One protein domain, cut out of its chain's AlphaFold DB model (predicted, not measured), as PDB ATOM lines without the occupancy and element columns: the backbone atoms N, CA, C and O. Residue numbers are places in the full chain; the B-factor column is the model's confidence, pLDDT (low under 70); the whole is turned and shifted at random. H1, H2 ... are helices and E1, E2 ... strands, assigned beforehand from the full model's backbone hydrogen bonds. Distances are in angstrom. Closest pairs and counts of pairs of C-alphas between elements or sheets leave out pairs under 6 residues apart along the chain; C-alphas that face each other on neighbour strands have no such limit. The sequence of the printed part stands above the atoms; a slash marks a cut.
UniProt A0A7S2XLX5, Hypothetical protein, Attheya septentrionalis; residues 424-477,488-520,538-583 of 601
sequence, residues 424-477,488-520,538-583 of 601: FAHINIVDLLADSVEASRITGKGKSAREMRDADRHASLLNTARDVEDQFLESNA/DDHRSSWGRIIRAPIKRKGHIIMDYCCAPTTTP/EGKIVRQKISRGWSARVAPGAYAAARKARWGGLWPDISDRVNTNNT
ATOM      1  N   PHE A 424     142.176 206.354 171.327       81.88
ATOM      2  CA  PHE A 424     141.773 207.215 170.217       81.88
ATOM      3  C   PHE A 424     140.434 207.931 170.431       81.88
ATOM      4  O   PHE A 424     139.984 208.626 169.530       81.88
ATOM      5  N   ALA A 425     139.789 207.821 171.602       78.31
ATOM      6  CA  ALA A 425     138.461 208.410 171.850       78.31
ATOM      7  C   ALA A 425     138.386 209.932 171.619       78.31
ATOM      8  O   ALA A 425     137.311 210.479 171.401       78.31
ATOM      9  N   HIS A 426     139.523 210.621 171.701       80.62
ATOM     10  CA  HIS A 426     139.633 212.070 171.565       80.62
ATOM     11  C   HIS A 426     139.958 212.531 170.134       80.62
ATOM     12  O   HIS A 426     140.020 213.735 169.896       80.62
ATOM     13  N   ILE A 427     140.183 211.604 169.191       83.75
ATOM     14  CA  ILE A 427     140.596 211.912 167.817       83.75
ATOM     15  C   ILE A 427     139.695 211.181 166.826       83.75
ATOM     16  O   ILE A 427     139.725 209.958 166.715       83.75
ATOM     17  N   ASN A 428     138.979 211.949 166.006       85.69
ATOM     18  CA  ASN A 428     138.296 211.416 164.835       85.69
ATOM     19  C   ASN A 428     139.228 211.478 163.617       85.69
ATOM     20  O   ASN A 428     139.474 212.539 163.043       85.69
ATOM     21  N   ILE A 429     139.739 210.321 163.197       86.44
ATOM     22  CA  ILE A 429     140.679 210.222 162.066       86.44
ATOM     23  C   ILE A 429     140.074 210.721 160.754       86.44
ATOM     24  O   ILE A 429     140.798 211.206 159.888       86.44
ATOM     25  N   VAL A 430     138.757 210.611 160.587       88.75
ATOM     26  CA  VAL A 430     138.094 211.068 159.363       88.75
ATOM     27  C   VAL A 430     138.101 212.593 159.284       88.75
ATOM     28  O   VAL A 430     138.324 213.140 158.203       88.75
ATOM     29  N   ASP A 431     137.938 213.267 160.424       87.62
ATOM     30  CA  ASP A 431     138.046 214.724 160.523       87.62
ATOM     31  C   ASP A 431     139.500 215.166 160.320       87.62
ATOM     32  O   ASP A 431     139.758 216.027 159.484       87.62
ATOM     33  N   LEU A 432     140.465 214.488 160.958       86.81
ATOM     34  CA  LEU A 432     141.899 214.748 160.766       86.81
ATOM     35  C   LEU A 432     142.321 214.610 159.289       86.81
ATOM     36  O   LEU A 432     143.075 215.431 158.759       86.81
ATOM     37  N   LEU A 433     141.813 213.584 158.600       86.94
ATOM     38  CA  LEU A 433     142.060 213.365 157.176       86.94
ATOM     39  C   LEU A 433     141.404 214.451 156.313       86.94
ATOM     40  O   LEU A 433     142.017 214.916 155.352       86.94
ATOM     41  N   ALA A 434     140.177 214.866 156.635       86.94
ATOM     42  CA  ALA A 434     139.497 215.944 155.924       86.94
ATOM     43  C   ALA A 434     140.209 217.296 156.106       86.94
ATOM     44  O   ALA A 434     140.417 218.012 155.126       86.94
ATOM     45  N   ASP A 435     140.668 217.601 157.320       84.94
ATOM     46  CA  ASP A 435     141.467 218.789 157.622       84.94
ATOM     47  C   ASP A 435     142.778 218.818 156.833       84.94
ATOM     48  O   ASP A 435     143.166 219.861 156.307       84.94
ATOM     49  N   SER A 436     143.443 217.667 156.695       82.75
ATOM     50  CA  SER A 436     144.647 217.535 155.868       82.75
ATOM     51  C   SER A 436     144.365 217.822 154.386       82.75
ATOM     52  O   SER A 436     145.137 218.519 153.718       82.75
ATOM     53  N   VAL A 437     143.218 217.356 153.876       81.56
ATOM     54  CA  VAL A 437     142.763 217.648 152.507       81.56
ATOM     55  C   VAL A 437     142.525 219.133 152.297       81.56
ATOM     56  O   VAL A 437     142.963 219.681 151.282       81.56
ATOM     57  N   GLU A 438     141.858 219.784 153.243       79.88
ATOM     58  CA  GLU A 438     141.555 221.205 153.150       79.88
ATOM     59  C   GLU A 438     142.820 222.061 153.256       79.88
ATOM     60  O   GLU A 438     143.043 222.950 152.433       79.88
ATOM     61  N   ALA A 439     143.714 221.731 154.189       77.62
ATOM     62  CA  ALA A 439     144.993 222.411 154.344       77.62
ATOM     63  C   ALA A 439     145.815 222.362 153.036       77.62
ATOM     64  O   ALA A 439     146.297 223.398 152.566       77.62
ATOM     65  N   SER A 440     145.862 221.206 152.357       74.38
ATOM     66  CA  SER A 440     146.581 221.045 151.084       74.38
ATOM     67  C   SER A 440     146.010 221.870 149.917       74.38
ATOM     68  O   SER A 440     146.702 222.037 148.907       74.38
ATOM     69  N   ARG A 441     144.766 222.368 149.988       72.69
ATOM     70  CA  ARG A 441     144.181 223.235 148.943       72.69
ATOM     71  C   ARG A 441     144.655 224.682 149.049       72.69
ATOM     72  O   ARG A 441     144.743 225.374 148.034       72.69
ATOM     73  N   ILE A 442     144.970 225.136 150.260       65.44
ATOM     74  CA  ILE A 442     145.259 226.544 150.556       65.44
ATOM     75  C   ILE A 442     146.671 226.945 150.089       65.44
ATOM     76  O   ILE A 442     146.885 228.077 149.658       65.44
ATOM     77  N   THR A 443     147.616 226.002 150.031       59.16
ATOM     78  CA  THR A 443     149.032 226.237 149.675       59.16
ATOM     79  C   THR A 443     149.286 226.646 148.211       59.16
ATOM     80  O   THR A 443     150.436 226.768 147.797       59.16
ATOM     81  N   GLY A 444     148.239 226.844 147.397       53.81
ATOM     82  CA  GLY A 444     148.332 227.195 145.973       53.81
ATOM     83  C   GLY A 444     148.158 228.681 145.616       53.81
ATOM     84  O   GLY A 444     148.341 229.027 144.450       53.81
ATOM     85  N   LYS A 445     147.796 229.570 146.558       46.62
ATOM     86  CA  LYS A 445     147.476 230.986 146.265       46.62
ATOM     87  C   LYS A 445     148.253 231.988 147.147       46.62
ATOM     88  O   LYS A 445     147.710 232.474 148.124       46.62
ATOM     89  N   GLY A 446     149.461 232.370 146.716       50.12
ATOM     90  CA  GLY A 446     150.071 233.702 146.919       50.12
ATOM     91  C   GLY A 446     150.415 234.210 148.343       50.12
ATOM     92  O   GLY A 446     149.575 234.319 149.229       50.12
ATOM     93  N   LYS A 447     151.657 234.701 148.469       51.12
ATOM     94  CA  LYS A 447     152.365 235.191 149.670       51.12
ATOM     95  C   LYS A 447     151.600 236.196 150.553       51.12
ATOM     96  O   LYS A 447     151.456 237.359 150.175       51.12
ATOM     97  N   SER A 448     151.209 235.798 151.771       60.03
ATOM     98  CA  SER A 448     150.727 236.704 152.837       60.03
ATOM     99  C   SER A 448     150.881 236.094 154.246       60.03
ATOM    100  O   SER A 448     151.161 234.909 154.376       60.03
ATOM    101  N   ALA A 449     150.649 236.872 155.317       57.62
ATOM    102  CA  ALA A 449     150.658 236.417 156.723       57.62
ATOM    103  C   ALA A 449     149.708 235.231 157.023       57.62
ATOM    104  O   ALA A 449     149.835 234.572 158.055       57.62
ATOM    105  N   ARG A 450     148.778 234.953 156.102       56.88
ATOM    106  CA  ARG A 450     147.933 233.757 156.077       56.88
ATOM    107  C   ARG A 450     148.766 232.473 155.916       56.88
ATOM    108  O   ARG A 450     148.535 231.532 156.660       56.88
ATOM    109  N   GLU A 451     149.824 232.486 155.096       60.38
ATOM    110  CA  GLU A 451     150.708 231.325 154.872       60.38
ATOM    111  C   GLU A 451     151.458 230.885 156.137       60.38
ATOM    112  O   GLU A 451     151.701 229.696 156.312       60.38
ATOM    113  N   MET A 452     151.814 231.811 157.035       59.16
ATOM    114  CA  MET A 452     152.531 231.467 158.272       59.16
ATOM    115  C   MET A 452     151.612 230.704 159.241       59.16
ATOM    116  O   MET A 452     152.005 229.680 159.785       59.16
ATOM    117  N   ARG A 453     150.345 231.138 159.358       61.44
ATOM    118  CA  ARG A 453     149.310 230.420 160.121       61.44
ATOM    119  C   ARG A 453     148.942 229.080 159.476       61.44
ATOM    120  O   ARG A 453     148.697 228.110 160.188       61.44
ATOM    121  N   ASP A 454     148.923 229.013 158.147       64.06
ATOM    122  CA  ASP A 454     148.617 227.781 157.414       64.06
ATOM    123  C   ASP A 454     149.766 226.761 157.490       64.06
ATOM    124  O   ASP A 454     149.512 225.558 157.572       64.06
ATOM    125  N   ALA A 455     151.023 227.216 157.511       67.19
ATOM    126  CA  ALA A 455     152.195 226.368 157.731       67.19
ATOM    127  C   ALA A 455     152.219 225.794 159.157       67.19
ATOM    128  O   ALA A 455     152.448 224.595 159.323       67.19
ATOM    129  N   ASP A 456     151.894 226.613 160.163       73.12
ATOM    130  CA  ASP A 456     151.743 226.161 161.551       73.12
ATOM    131  C   ASP A 456     150.609 225.130 161.683       73.12
ATOM    132  O   ASP A 456     150.774 224.103 162.347       73.12
ATOM    133  N   ARG A 457     149.481 225.334 160.981       76.62
ATOM    134  CA  ARG A 457     148.373 224.363 160.928       76.62
ATOM    135  C   ARG A 457     148.803 223.036 160.295       76.62
ATOM    136  O   ARG A 457     148.494 221.986 160.851       76.62
ATOM    137  N   HIS A 458     149.538 223.051 159.180       77.25
ATOM    138  CA  HIS A 458     150.060 221.821 158.562       77.25
ATOM    139  C   HIS A 458     151.032 221.078 159.479       77.25
ATOM    140  O   HIS A 458     150.941 219.858 159.601       77.25
ATOM    141  N   ALA A 459     151.952 221.803 160.121       80.62
ATOM    142  CA  ALA A 459     152.906 221.214 161.054       80.62
ATOM    143  C   ALA A 459     152.188 220.571 162.249       80.62
ATOM    144  O   ALA A 459     152.522 219.450 162.632       80.62
ATOM    145  N   SER A 460     151.158 221.236 162.783       85.44
ATOM    146  CA  SER A 460     150.317 220.691 163.849       85.44
ATOM    147  C   SER A 460     149.585 219.421 163.408       85.44
ATOM    148  O   SER A 460     149.668 218.418 164.108       85.44
ATOM    149  N   LEU A 461     148.916 219.433 162.248       85.38
ATOM    150  CA  LEU A 461     148.191 218.266 161.723       85.38
ATOM    151  C   LEU A 461     149.121 217.070 161.487       85.38
ATOM    152  O   LEU A 461     148.767 215.940 161.812       85.38
ATOM    153  N   LEU A 462     150.319 217.314 160.946       83.81
ATOM    154  CA  LEU A 462     151.311 216.266 160.719       83.81
ATOM    155  C   LEU A 462     151.823 215.666 162.033       83.81
ATOM    156  O   LEU A 462     152.013 214.455 162.101       83.81
ATOM    157  N   ASN A 463     152.042 216.490 163.060       86.81
ATOM    158  CA  ASN A 463     152.443 215.996 164.376       86.81
ATOM    159  C   ASN A 463     151.329 215.148 164.998       86.81
ATOM    160  O   ASN A 463     151.595 214.016 165.377       86.81
ATOM    161  N   THR A 464     150.077 215.616 164.974       88.19
ATOM    162  CA  THR A 464     148.932 214.817 165.439       88.19
ATOM    163  C   THR A 464     148.803 213.497 164.675       88.19
ATOM    164  O   THR A 464     148.546 212.464 165.281       88.19
ATOM    165  N   ALA A 465     149.012 213.494 163.355       85.88
ATOM    166  CA  ALA A 465     148.973 212.267 162.561       85.88
ATOM    167  C   ALA A 465     150.083 211.273 162.944       85.88
ATOM    168  O   ALA A 465     149.818 210.074 162.995       85.88
ATOM    169  N   ARG A 466     151.298 211.761 163.238       87.19
ATOM    170  CA  ARG A 466     152.410 210.930 163.732       87.19
ATOM    171  C   ARG A 466     152.123 210.363 165.115       87.19
ATOM    172  O   ARG A 466     152.300 209.170 165.309       87.19
ATOM    173  N   ASP A 467     151.606 211.183 166.024       88.31
ATOM    174  CA  ASP A 467     151.253 210.743 167.377       88.31
ATOM    175  C   ASP A 467     150.194 209.624 167.333       88.31
ATOM    176  O   ASP A 467     150.302 208.627 168.045       88.31
ATOM    177  N   VAL A 468     149.194 209.753 166.450       88.44
ATOM    178  CA  VAL A 468     148.176 208.712 166.215       88.44
ATOM    179  C   VAL A 468     148.791 207.445 165.620       88.44
ATOM    180  O   VAL A 468     148.423 206.346 166.030       88.44
ATOM    181  N   GLU A 469     149.698 207.575 164.648       87.06
ATOM    182  CA  GLU A 469     150.386 206.437 164.030       87.06
ATOM    183  C   GLU A 469     151.227 205.669 165.054       87.06
ATOM    184  O   GLU A 469     151.066 204.455 165.175       87.06
ATOM    185  N   ASP A 470     152.055 206.369 165.828       87.44
ATOM    186  CA  ASP A 470     152.897 205.775 166.866       87.44
ATOM    187  C   ASP A 470     152.031 205.062 167.916       87.44
ATOM    188  O   ASP A 470     152.246 203.885 168.215       87.44
ATOM    189  N   GLN A 471     150.966 205.718 168.390       86.25
ATOM    190  CA  GLN A 471     150.031 205.126 169.346       86.25
ATOM    191  C   GLN A 471     149.317 203.883 168.786       86.25
ATOM    192  O   GLN A 471     149.080 202.925 169.522       86.25
ATOM    193  N   PHE A 472     148.974 203.872 167.494       86.06
ATOM    194  CA  PHE A 472     148.329 202.729 166.839       86.06
ATOM    195  C   PHE A 472     149.298 201.558 166.659       86.06
ATOM    196  O   PHE A 472     148.935 200.413 166.917       86.06
ATOM    197  N   LEU A 473     150.542 201.828 166.259       85.12
ATOM    198  CA  LEU A 473     151.570 200.798 166.091       85.12
ATOM    199  C   LEU A 473     151.988 200.160 167.423       85.12
ATOM    200  O   LEU A 473     152.333 198.977 167.453       85.12
ATOM    201  N   GLU A 474     151.943 200.919 168.518       83.81
ATOM    202  CA  GLU A 474     152.199 200.416 169.871       83.81
ATOM    203  C   GLU A 474     150.984 199.702 170.490       83.81
ATOM    204  O   GLU A 474     151.135 198.903 171.427       83.81
ATOM    205  N   SER A 475     149.775 199.954 169.974       78.56
ATOM    206  CA  SER A 475     148.549 199.373 170.511       78.56
ATOM    207  C   SER A 475     148.473 197.866 170.271       78.56
ATOM    208  O   SER A 475     148.657 197.345 169.173       78.56
ATOM    209  N   ASN A 476     148.114 197.146 171.332       72.75
ATOM    210  CA  ASN A 476     147.694 195.747 171.267       72.75
ATOM    211  C   ASN A 476     146.219 195.581 171.675       72.75
ATOM    212  O   ASN A 476     145.791 194.476 172.016       72.75
ATOM    213  N   ALA A 477     145.445 196.676 171.692       67.88
ATOM    214  CA  ALA A 477     144.091 196.695 172.242       67.88
ATOM    215  C   ALA A 477     143.073 195.967 171.353       67.88
ATOM    216  O   ALA A 477     142.111 195.394 171.867       67.88
ATOM    217  N   ASP A 488     130.104 205.447 168.540       82.56
ATOM    218  CA  ASP A 488     129.054 205.678 167.538       82.56
ATOM    219  C   ASP A 488     129.426 206.778 166.537       82.56
ATOM    220  O   ASP A 488     129.264 206.601 165.324       82.56
ATOM    221  N   ASP A 489     130.016 207.863 167.035       81.75
ATOM    222  CA  ASP A 489     130.488 208.987 166.225       81.75
ATOM    223  C   ASP A 489     131.591 208.549 165.256       81.75
ATOM    224  O   ASP A 489     131.556 208.855 164.063       81.75
ATOM    225  N   HIS A 490     132.541 207.747 165.741       86.25
ATOM    226  CA  HIS A 490     133.598 207.203 164.895       86.25
ATOM    227  C   HIS A 490     133.056 206.158 163.921       86.25
ATOM    228  O   HIS A 490     133.450 206.153 162.764       86.25
ATOM    229  N   ARG A 491     132.126 205.280 164.320       88.12
ATOM    230  CA  ARG A 491     131.536 204.322 163.368       88.12
ATOM    231  C   ARG A 491     130.813 205.038 162.242       88.12
ATOM    232  O   ARG A 491     131.036 204.694 161.084       88.12
ATOM    233  N   SER A 492     129.984 206.026 162.566       87.88
ATOM    234  CA  SER A 492     129.184 206.758 161.579       87.88
ATOM    235  C   SER A 492     130.030 207.577 160.599       87.88
ATOM    236  O   SER A 492     129.624 207.738 159.447       87.88
ATOM    237  N   SER A 493     131.239 208.008 160.984       87.94
ATOM    238  CA  SER A 493     132.173 208.689 160.074       87.94
ATOM    239  C   SER A 493     132.851 207.757 159.057       87.94
ATOM    240  O   SER A 493     133.437 208.233 158.080       87.94
ATOM    241  N   TRP A 494     132.741 206.437 159.229       92.25
ATOM    242  CA  TRP A 494     133.291 205.438 158.315       92.25
ATOM    243  C   TRP A 494     132.207 204.785 157.448       92.25
ATOM    244  O   TRP A 494     131.036 204.646 157.807       92.25
ATOM    245  N   GLY A 495     132.623 204.330 156.270       92.75
ATOM    246  CA  GLY A 495     131.817 203.567 155.332       92.75
ATOM    247  C   GLY A 495     132.228 202.103 155.243       92.75
ATOM    248  O   GLY A 495     133.406 201.755 155.278       92.75
ATOM    249  N   ARG A 496     131.247 201.223 155.054       94.12
ATOM    250  CA  ARG A 496     131.448 199.804 154.758       94.12
ATOM    251  C   ARG A 496     131.652 199.600 153.262       94.12
ATOM    252  O   ARG A 496     130.755 199.888 152.476       94.12
ATOM    253  N   ILE A 497     132.783 199.036 152.855       93.12
ATOM    254  CA  ILE A 497     133.081 198.704 151.457       93.12
ATOM    255  C   ILE A 497     132.129 197.601 150.976       93.12
ATOM    256  O   ILE A 497     132.192 196.465 151.452       93.12
ATOM    257  N   ILE A 498     131.281 197.913 149.995       90.00
ATOM    258  CA  ILE A 498     130.184 197.030 149.551       90.00
ATOM    259  C   ILE A 498     130.552 196.107 148.385       90.00
ATOM    260  O   ILE A 498     129.765 195.236 148.024       90.00
ATOM    261  N   ARG A 499     131.739 196.273 147.790       86.50
ATOM    262  CA  ARG A 499     132.295 195.359 146.780       86.50
ATOM    263  C   ARG A 499     133.813 195.449 146.701       86.50
ATOM    264  O   ARG A 499     134.418 196.378 147.223       86.50
ATOM    265  N   ALA A 500     134.439 194.482 146.034       89.12
ATOM    266  CA  ALA A 500     135.883 194.503 145.822       89.12
ATOM    267  C   ALA A 500     136.316 195.802 145.100       89.12
ATOM    268  O   ALA A 500     135.743 196.118 144.054       89.12
ATOM    269  N   PRO A 501     137.318 196.545 145.620       92.00
ATOM    270  CA  PRO A 501     137.821 197.746 144.959       92.00
ATOM    271  C   PRO A 501     138.353 197.459 143.549       92.00
ATOM    272  O   PRO A 501     139.090 196.492 143.333       92.00
ATOM    273  N   ILE A 502     138.028 198.331 142.593       92.62
ATOM    274  CA  ILE A 502     138.484 198.237 141.203       92.62
ATOM    275  C   ILE A 502     139.876 198.859 141.114       92.62
ATOM    276  O   ILE A 502     140.049 200.074 141.255       92.62
ATOM    277  N   LYS A 503     140.885 198.025 140.863       92.31
ATOM    278  CA  LYS A 503     142.287 198.448 140.773       92.31
ATOM    279  C   LYS A 503     142.631 198.788 139.325       92.31
ATOM    280  O   LYS A 503     142.554 197.927 138.456       92.31
ATOM    281  N   ARG A 504     143.035 200.033 139.065       90.25
ATOM    282  CA  ARG A 504     143.543 200.498 137.765       90.25
ATOM    283  C   ARG A 504     144.958 201.060 137.929       90.25
ATOM    284  O   ARG A 504     145.420 201.333 139.042       90.25
ATOM    285  N   LYS A 505     145.681 201.249 136.819       87.81
ATOM    286  CA  LYS A 505     147.003 201.893 136.854       87.81
ATOM    287  C   LYS A 505     146.848 203.325 137.392       87.81
ATOM    288  O   LYS A 505     146.048 204.112 136.888       87.81
ATOM    289  N   GLY A 506     147.558 203.636 138.477       87.62
ATOM    290  CA  GLY A 506     147.587 204.966 139.096       87.62
ATOM    291  C   GLY A 506     146.342 205.397 139.887       87.62
ATOM    292  O   GLY A 506     146.393 206.440 140.537       87.62
ATOM    293  N   HIS A 507     145.244 204.633 139.889       91.75
ATOM    294  CA  HIS A 507     144.062 204.949 140.700       91.75
ATOM    295  C   HIS A 507     143.228 203.716 141.055       91.75
ATOM    296  O   HIS A 507     143.293 202.681 140.396       91.75
ATOM    297  N   ILE A 508     142.437 203.843 142.114       94.50
ATOM    298  CA  ILE A 508     141.545 202.805 142.625       94.50
ATOM    299  C   ILE A 508     140.165 203.419 142.754       94.50
ATOM    300  O   ILE A 508     140.036 204.557 143.200       94.50
ATOM    301  N   ILE A 509     139.150 202.682 142.326       92.62
ATOM    302  CA  ILE A 509     137.754 203.072 142.492       92.62
ATOM    303  C   ILE A 509     137.155 202.142 143.528       92.62
ATOM    304  O   ILE A 509     137.321 200.922 143.449       92.62
ATOM    305  N   MET A 510     136.471 202.718 144.498       91.56
ATOM    306  CA  MET A 510     135.870 201.967 145.578       91.56
ATOM    307  C   MET A 510     134.498 202.522 145.898       91.56
ATOM    308  O   MET A 510     134.264 203.723 145.787       91.56
ATOM    309  N   ASP A 511     133.608 201.621 146.287       91.38
ATOM    310  CA  ASP A 511     132.239 201.945 146.633       91.38
ATOM    311  C   ASP A 511     131.960 201.455 148.045       91.38
ATOM    312  O   ASP A 511     132.258 200.302 148.386       91.38
ATOM    313  N   TYR A 512     131.400 202.339 148.860       92.19
ATOM    314  CA  TYR A 512     131.097 202.063 150.253       92.19
ATOM    315  C   TYR A 512     129.752 202.668 150.664       92.19
ATOM    316  O   TYR A 512     129.317 203.681 150.125       92.19
ATOM    317  N   CYS A 513     129.083 202.006 151.604       91.88
ATOM    318  CA  CYS A 513     127.851 202.461 152.242       91.88
ATOM    319  C   CYS A 513     128.210 203.150 153.561       91.88
ATOM    320  O   CYS A 513     128.941 202.562 154.354       91.88
ATOM    321  N   CYS A 514     127.713 204.355 153.809       90.75
ATOM    322  CA  CYS A 514     128.046 205.148 154.999       90.75
ATOM    323  C   CYS A 514     126.832 205.925 155.514       90.75
ATOM    324  O   CYS A 514     125.783 205.962 154.862       90.75
ATOM    325  N   ALA A 515     126.975 206.495 156.713       88.00
ATOM    326  CA  ALA A 515     125.958 207.341 157.318       88.00
ATOM    327  C   ALA A 515     125.680 208.594 156.460       88.00
ATOM    328  O   ALA A 515     126.559 209.036 155.710       88.00
ATOM    329  N   PRO A 516     124.470 209.174 156.551       77.75
ATOM    330  CA  PRO A 516     124.223 210.512 156.030       77.75
ATOM    331  C   PRO A 516     125.117 211.536 156.735       77.75
ATOM    332  O   PRO A 516     125.545 211.346 157.870       77.75
ATOM    333  N   THR A 517     125.396 212.631 156.045       62.16
ATOM    334  CA  THR A 517     126.340 213.672 156.481       62.16
ATOM    335  C   THR A 517     125.679 214.901 157.057       62.16
ATOM    336  O   THR A 517     126.359 215.777 157.585       62.16
ATOM    337  N   THR A 518     124.351 214.931 157.052       52.06
ATOM    338  CA  THR A 518     123.595 215.776 157.959       52.06
ATOM    339  C   THR A 518     123.754 215.222 159.368       52.06
ATOM    340  O   THR A 518     123.046 214.313 159.800       52.06
ATOM    341  N   THR A 519     124.700 215.795 160.111       38.69
ATOM    342  CA  THR A 519     124.577 215.847 161.567       38.69
ATOM    343  C   THR A 519     123.153 216.287 161.914       38.69
ATOM    344  O   THR A 519     122.663 217.237 161.289       38.69
ATOM    345  N   PRO A 520     122.497 215.695 162.922       34.91
ATOM    346  CA  PRO A 520     121.424 216.382 163.612       34.91
ATOM    347  C   PRO A 520     122.075 217.556 164.352       34.91
ATOM    348  O   PRO A 520     122.435 217.464 165.521       34.91
ATOM    349  N   GLU A 538     118.725 208.820 155.780       80.75
ATOM    350  CA  GLU A 538     118.993 207.776 154.785       80.75
ATOM    351  C   GLU A 538     120.498 207.511 154.686       80.75
ATOM    352  O   GLU A 538     121.303 208.432 154.574       80.75
ATOM    353  N   GLY A 539     120.915 206.243 154.721       84.56
ATOM    354  CA  GLY A 539     122.301 205.900 154.394       84.56
ATOM    355  C   GLY A 539     122.610 206.236 152.934       84.56
ATOM    356  O   GLY A 539     121.718 206.224 152.089       84.56
ATOM    357  N   LYS A 540     123.882 206.477 152.607       86.38
ATOM    358  CA  LYS A 540     124.314 206.808 151.237       86.38
ATOM    359  C   LYS A 540     125.364 205.832 150.710       86.38
ATOM    360  O   LYS A 540     126.173 205.287 151.464       86.38
ATOM    361  N   ILE A 541     125.366 205.627 149.392       88.44
ATOM    362  CA  ILE A 541     126.424 204.898 148.681       88.44
ATOM    363  C   ILE A 541     127.351 205.922 148.041       88.44
ATOM    364  O   ILE A 541     126.925 206.705 147.195       88.44
ATOM    365  N   VAL A 542     128.627 205.881 148.406       89.19
ATOM    366  CA  VAL A 542     129.649 206.776 147.865       89.19
ATOM    367  C   VAL A 542     130.598 205.983 146.983       89.19
ATOM    368  O   VAL A 542     131.106 204.933 147.378       89.19
ATOM    369  N   ARG A 543     130.861 206.509 145.783       89.94
ATOM    370  CA  ARG A 543     131.947 206.057 144.910       89.94
ATOM    371  C   ARG A 543     133.110 207.032 145.017       89.94
ATOM    372  O   ARG A 543     133.007 208.170 144.566       89.94
ATOM    373  N   GLN A 544     134.243 206.563 145.526       89.56
ATOM    374  CA  GLN A 544     135.450 207.371 145.668       89.56
ATOM    375  C   GLN A 544     136.557 206.892 144.724       89.56
ATOM    376  O   GLN A 544     136.843 205.695 144.612       89.56
ATOM    377  N   LYS A 545     137.209 207.846 144.049       91.12
ATOM    378  CA  LYS A 545     138.413 207.619 143.238       91.12
ATOM    379  C   LYS A 545     139.649 208.040 144.026       91.12
ATOM    380  O   LYS A 545     139.868 209.223 144.264       91.12
ATOM    381  N   ILE A 546     140.506 207.079 144.344       91.31
ATOM    382  CA  ILE A 546     141.740 207.290 145.101       91.31
ATOM    383  C   ILE A 546     142.908 207.188 144.123       91.31
ATOM    384  O   ILE A 546     143.251 206.102 143.650       91.31
ATOM    385  N   SER A 547     143.495 208.328 143.757       91.38
ATOM    386  CA  SER A 547     144.632 208.376 142.827       91.38
ATOM    387  C   SER A 547     145.971 208.410 143.564       91.38
ATOM    388  O   SER A 547     146.072 208.978 144.651       91.38
ATOM    389  N   ARG A 548     147.019 207.847 142.949       90.25
ATOM    390  CA  ARG A 548     148.390 207.879 143.486       90.25
ATOM    391  C   ARG A 548     148.873 209.318 143.696       90.25
ATOM    392  O   ARG A 548     149.462 209.609 144.727       90.25
ATOM    393  N   GLY A 549     148.567 210.223 142.761       86.19
ATOM    394  CA  GLY A 549     148.956 211.636 142.846       86.19
ATOM    395  C   GLY A 549     148.173 212.455 143.881       86.19
ATOM    396  O   GLY A 549     148.716 213.403 144.440       86.19
ATOM    397  N   TRP A 550     146.910 212.110 144.158       85.50
ATOM    398  CA  TRP A 550     146.174 212.694 145.287       85.50
ATOM    399  C   TRP A 550     146.747 212.190 146.612       85.50
ATOM    400  O   TRP A 550     147.117 213.000 147.451       85.50
ATOM    401  N   SER A 551     146.928 210.874 146.754       85.50
ATOM    402  CA  SER A 551     147.490 210.287 147.973       85.50
ATOM    403  C   SER A 551     148.887 210.831 148.279       85.50
ATOM    404  O   SER A 551     149.131 211.231 149.404       85.50
ATOM    405  N   ALA A 552     149.783 210.949 147.297       83.31
ATOM    406  CA  ALA A 552     151.134 211.460 147.541       83.31
ATOM    407  C   ALA A 552     151.177 212.909 148.063       83.31
ATOM    408  O   ALA A 552     152.109 213.265 148.773       83.31
ATOM    409  N   ARG A 553     150.195 213.745 147.697       75.88
ATOM    410  CA  ARG A 553     150.155 215.164 148.089       75.88
ATOM    411  C   ARG A 553     149.347 215.413 149.355       75.88
ATOM    412  O   ARG A 553     149.700 216.290 150.125       75.88
ATOM    413  N   VAL A 554     148.249 214.680 149.506       72.94
ATOM    414  CA  VAL A 554     147.186 215.011 150.456       72.94
ATOM    415  C   VAL A 554     147.103 214.013 151.604       72.94
ATOM    416  O   VAL A 554     146.872 214.397 152.737       72.94
ATOM    417  N   ALA A 555     147.285 212.726 151.319       78.38
ATOM    418  CA  ALA A 555     147.140 211.660 152.306       78.38
ATOM    419  C   ALA A 555     148.119 210.523 151.976       78.38
ATOM    420  O   ALA A 555     147.732 209.544 151.308       78.38
ATOM    421  N   PRO A 556     149.410 210.673 152.340       80.56
ATOM    422  CA  PRO A 556     150.423 209.661 152.073       80.56
ATOM    423  C   PRO A 556     149.969 208.293 152.594       80.56
ATOM    424  O   PRO A 556     149.347 208.184 153.642       80.56
ATOM    425  N   GLY A 557     150.189 207.237 151.812       84.31
ATOM    426  CA  GLY A 557     149.751 205.882 152.171       84.31
ATOM    427  C   GLY A 557     148.290 205.543 151.836       84.31
ATOM    428  O   GLY A 557     148.001 204.364 151.623       84.31
ATOM    429  N   ALA A 558     147.387 206.515 151.643       87.31
ATOM    430  CA  ALA A 558     145.979 206.245 151.304       87.31
ATOM    431  C   ALA A 558     145.811 205.402 150.024       87.31
ATOM    432  O   ALA A 558     144.963 204.512 149.961       87.31
ATOM    433  N   TYR A 559     146.655 205.607 149.007       90.38
ATOM    434  CA  TYR A 559     146.664 204.769 147.803       90.38
ATOM    435  C   TYR A 559     147.064 203.317 148.112       90.38
ATOM    436  O   TYR A 559     146.445 202.382 147.602       90.38
ATOM    437  N   ALA A 560     148.075 203.111 148.961       90.56
ATOM    438  CA  ALA A 560     148.510 201.777 149.369       90.56
ATOM    439  C   ALA A 560     147.439 201.078 150.224       90.56
ATOM    440  O   ALA A 560     147.125 199.910 149.974       90.56
ATOM    441  N   ALA A 561     146.816 201.805 151.156       90.44
ATOM    442  CA  ALA A 561     145.681 201.334 151.945       90.44
ATOM    443  C   ALA A 561     144.515 200.911 151.037       90.44
ATOM    444  O   ALA A 561     144.033 199.783 151.128       90.44
ATOM    445  N   ALA A 562     144.150 201.739 150.059       92.44
ATOM    446  CA  ALA A 562     143.113 201.425 149.079       92.44
ATOM    447  C   ALA A 562     143.442 200.190 148.213       92.44
ATOM    448  O   ALA A 562     142.544 199.429 147.850       92.44
ATOM    449  N   ARG A 563     144.725 199.915 147.907       91.06
ATOM    450  CA  ARG A 563     145.131 198.665 147.215       91.06
ATOM    451  C   ARG A 563     144.946 197.430 148.093       91.06
ATOM    452  O   ARG A 563     144.681 196.334 147.570       91.06
ATOM    453  N   LYS A 564     145.147 197.584 149.401       91.19
ATOM    454  CA  LYS A 564     145.026 196.524 150.410       91.19
ATOM    455  C   LYS A 564     143.589 196.337 150.901       91.19
ATOM    456  O   LYS A 564     143.267 195.237 151.337       91.19
ATOM    457  N   ALA A 565     142.718 197.328 150.716       91.19
ATOM    458  CA  ALA A 565     141.301 197.249 151.036       91.19
ATOM    459  C   ALA A 565     140.605 196.058 150.349       91.19
ATOM    460  O   ALA A 565     141.018 195.571 149.283       91.19
ATOM    461  N   ARG A 566     139.560 195.548 151.002       88.62
ATOM    462  CA  ARG A 566     138.813 194.348 150.605       88.62
ATOM    463  C   ARG A 566     137.316 194.583 150.763       88.62
ATOM    464  O   ARG A 566     136.888 195.441 151.529       88.62
ATOM    465  N   TRP A 567     136.532 193.779 150.052       88.62
ATOM    466  CA  TRP A 567     135.082 193.744 150.211       88.62
ATOM    467  C   TRP A 567     134.710 193.436 151.672       88.62
ATOM    468  O   TRP A 567     135.168 192.440 152.234       88.62
ATOM    469  N   GLY A 568     133.905 194.305 152.285       87.94
ATOM    470  CA  GLY A 568     133.484 194.217 153.681       87.94
ATOM    471  C   GLY A 568     134.382 194.958 154.666       87.94
ATOM    472  O   GLY A 568     134.028 195.037 155.839       87.94
ATOM    473  N   GLY A 569     135.511 195.515 154.217       91.06
ATOM    474  CA  GLY A 569     136.340 196.397 155.041       91.06
ATOM    475  C   GLY A 569     135.661 197.738 155.326       91.06
ATOM    476  O   GLY A 569     134.650 198.074 154.708       91.06
ATOM    477  N   LEU A 570     136.231 198.499 156.253       93.19
ATOM    478  CA  LEU A 570     135.828 199.872 156.543       93.19
ATOM    479  C   LEU A 570     136.726 200.857 155.787       93.19
ATOM    480  O   LEU A 570     137.886 200.558 155.497       93.19
ATOM    481  N   TRP A 571     136.179 202.022 155.460       93.31
ATOM    482  CA  TRP A 571     136.895 203.113 154.816       93.31
ATOM    483  C   TRP A 571     136.451 204.478 155.358       93.31
ATOM    484  O   TRP A 571     135.245 204.676 155.494       93.31
ATOM    485  N   PRO A 572     137.365 205.419 155.652       91.50
ATOM    486  CA  PRO A 572     136.997 206.732 156.181       91.50
ATOM    487  C   PRO A 572     136.252 207.563 155.124       91.50
ATOM    488  O   PRO A 572     136.777 207.788 154.029       91.50
ATOM    489  N   ASP A 573     135.035 208.027 155.434       88.81
ATOM    490  CA  ASP A 573     134.255 208.840 154.495       88.81
ATOM    491  C   ASP A 573     134.581 210.332 154.625       88.81
ATOM    492  O   ASP A 573     134.104 211.035 155.515       88.81
ATOM    493  N   ILE A 574     135.369 210.836 153.679       85.44
ATOM    494  CA  ILE A 574     135.709 212.261 153.586       85.44
ATOM    495  C   ILE A 574     134.866 213.014 152.552       85.44
ATOM    496  O   ILE A 574     135.142 214.185 152.303       85.44
ATOM    497  N   SER A 575     133.882 212.371 151.903       76.25
ATOM    498  CA  SER A 575     133.239 212.949 150.714       76.25
ATOM    499  C   SER A 575     132.592 214.302 150.988       76.25
ATOM    500  O   SER A 575     132.724 215.210 150.171       76.25
ATOM    501  N   ASP A 576     131.947 214.454 152.143       70.06
ATOM    502  CA  ASP A 576     131.132 215.645 152.398       70.06
ATOM    503  C   ASP A 576     131.885 216.660 153.253       70.06
ATOM    504  O   ASP A 576     131.771 217.853 153.003       70.06
ATOM    505  N   ARG A 577     132.791 216.199 154.125       73.38
ATOM    506  CA  ARG A 577     133.720 217.050 154.893       73.38
ATOM    507  C   ARG A 577     134.639 217.899 154.007       73.38
ATOM    508  O   ARG A 577     135.147 218.926 154.429       73.38
ATOM    509  N   VAL A 578     134.869 217.446 152.776       67.38
ATOM    510  CA  VAL A 578     135.743 218.093 151.790       67.38
ATOM    511  C   VAL A 578     134.948 218.936 150.774       67.38
ATOM    512  O   VAL A 578     135.540 219.740 150.051       67.38
ATOM    513  N   ASN A 579     133.620 218.775 150.697       54.59
ATOM    514  CA  ASN A 579     132.758 219.448 149.715       54.59
ATOM    515  C   ASN A 579     131.939 220.620 150.286       54.59
ATOM    516  O   ASN A 579     131.466 221.436 149.497       54.59
ATOM    517  N   THR A 580     131.807 220.754 151.610       45.50
ATOM    518  CA  THR A 580     131.023 221.813 152.281       45.50
ATOM    519  C   THR A 580     131.487 223.251 152.014       45.50
ATOM    520  O   THR A 580     130.740 224.172 152.308       45.50
ATOM    521  N   ASN A 581     132.653 223.466 151.395       34.97
ATOM    522  CA  ASN A 581     133.157 224.806 151.051       34.97
ATOM    523  C   ASN A 581     133.038 225.171 149.558       34.97
ATOM    524  O   ASN A 581     133.396 226.281 149.176       34.97
ATOM    525  N   ASN A 582     132.539 224.282 148.689       32.44
ATOM    526  CA  ASN A 582     132.386 224.608 147.260       32.44
ATOM    527  C   ASN A 582     131.135 225.454 146.948       32.44
ATOM    528  O   ASN A 582     130.985 225.900 145.815       32.44
ATOM    529  N   THR A 583     130.238 225.673 147.912       29.78
ATOM    530  CA  THR A 583     129.001 226.452 147.721       29.78
ATOM    531  C   THR A 583     129.112 227.928 148.108       29.78
ATOM    532  O   THR A 583     128.170 228.670 147.851       29.78
TER     533      THR A 583
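This is residues 424 to 477, 488 to 520 and 538 to 583 of the 601 residues of the protein "Hypothetical protein" of Attheya septentrionalis (UniProt A0A7S2XLX5). A small, strongly twisted sheet, with the ribbon of E3 and E4 as its longest part, fills one end of the domain, and a long helical hairpin of H1 and H2 reaches away from it, with H1 on the sheet's side; residues 444 to 449, at the hairpin's tip, stick out. The short helices H4 and H5 fold back from the end of E4, H5 crossing over E3 and H4 meeting H1. The 133 printed residues run H1 H2 H3 E1 E2 E3 E4 H4 H5 E5; the sheet is branched, its neighbours antiparallel, and the class is mixed, helices and strands. The whole is compact, with a radius of gyration of the C-alphas of 15.7 A and spans of 46 by 37 by 36 A.

Find C-alpha 507 at (144.062, 204.949, 140.700); from there E3 runs 21.5 A to residue 514. E4, residues 540 to 547, is 22.0 A long. The shorter strands are E1, residues 494 to 497, E2, 502 to 504, and E5, 570 to 572. H1, residues 429 to 442, begins at (140.679, 210.222, 162.066) and is 20.5 A long. H2, residues 449 to 474, runs 38.4 A to C-alpha 474 at (152.199, 200.416, 169.871). Look for H3 at residues 488 to 493, H4 at 548 to 554 and H5 at 558 to 564.

Start at E3, where E1 and E2 lie on one side and E4 on the other. Look at N 510 and O 544, 3.0 A apart, for E4; N 502 and O 509, 2.8 A, for the hairpin E2 and E3; N 496 and O 513, 2.8 A, for E1. E5 is beside E1, with N 495 and O 571 at 2.8 A. H5 is on the sheet at a height of 7.8 A, only just over E3 with 3 C-alphas, and runs across it at 80 degrees on the local plane. H5 and H4, a helical hairpin, only just touch, with 3 pairs of C-alphas within 8 A, the closest Ser 551 and Ala 558 at 5.5 A. H1 touches H4 with residues 436 to 440 alone, about perpendicular at 88 degrees, the closest C-alphas being Val 437 and Val 554, 5.5 A. H1 and H3 only graze the sheet, with residues 429 to 434 and 490 to 493. H2 touches H1 with residues 454 to 465 alone, at a shallow tilt of 29 degrees, opposite ways; the closest C-alphas are Ala 439 and His 458, 6.6 A. H2 is not on the sheet. Every O i to N i+4 pair is within hydrogen-bond range in H3 and H5; H1 has 9 of 10, H2 21 of 22 and H4 2 of 3.

The C-alphas farthest apart are those of Ala 449 and Arg 499, 46.1 A. Residues 478 to 487 and 521 to 537 are not printed; the C-alpha gaps are 18.1 A and 12.6 A. Of the links printed whole, none is long. Mean pLDDT of the printed part is 79.9, and it is under 70 at residues 442 to 455, 477, 517 to 520 and 578 to 583.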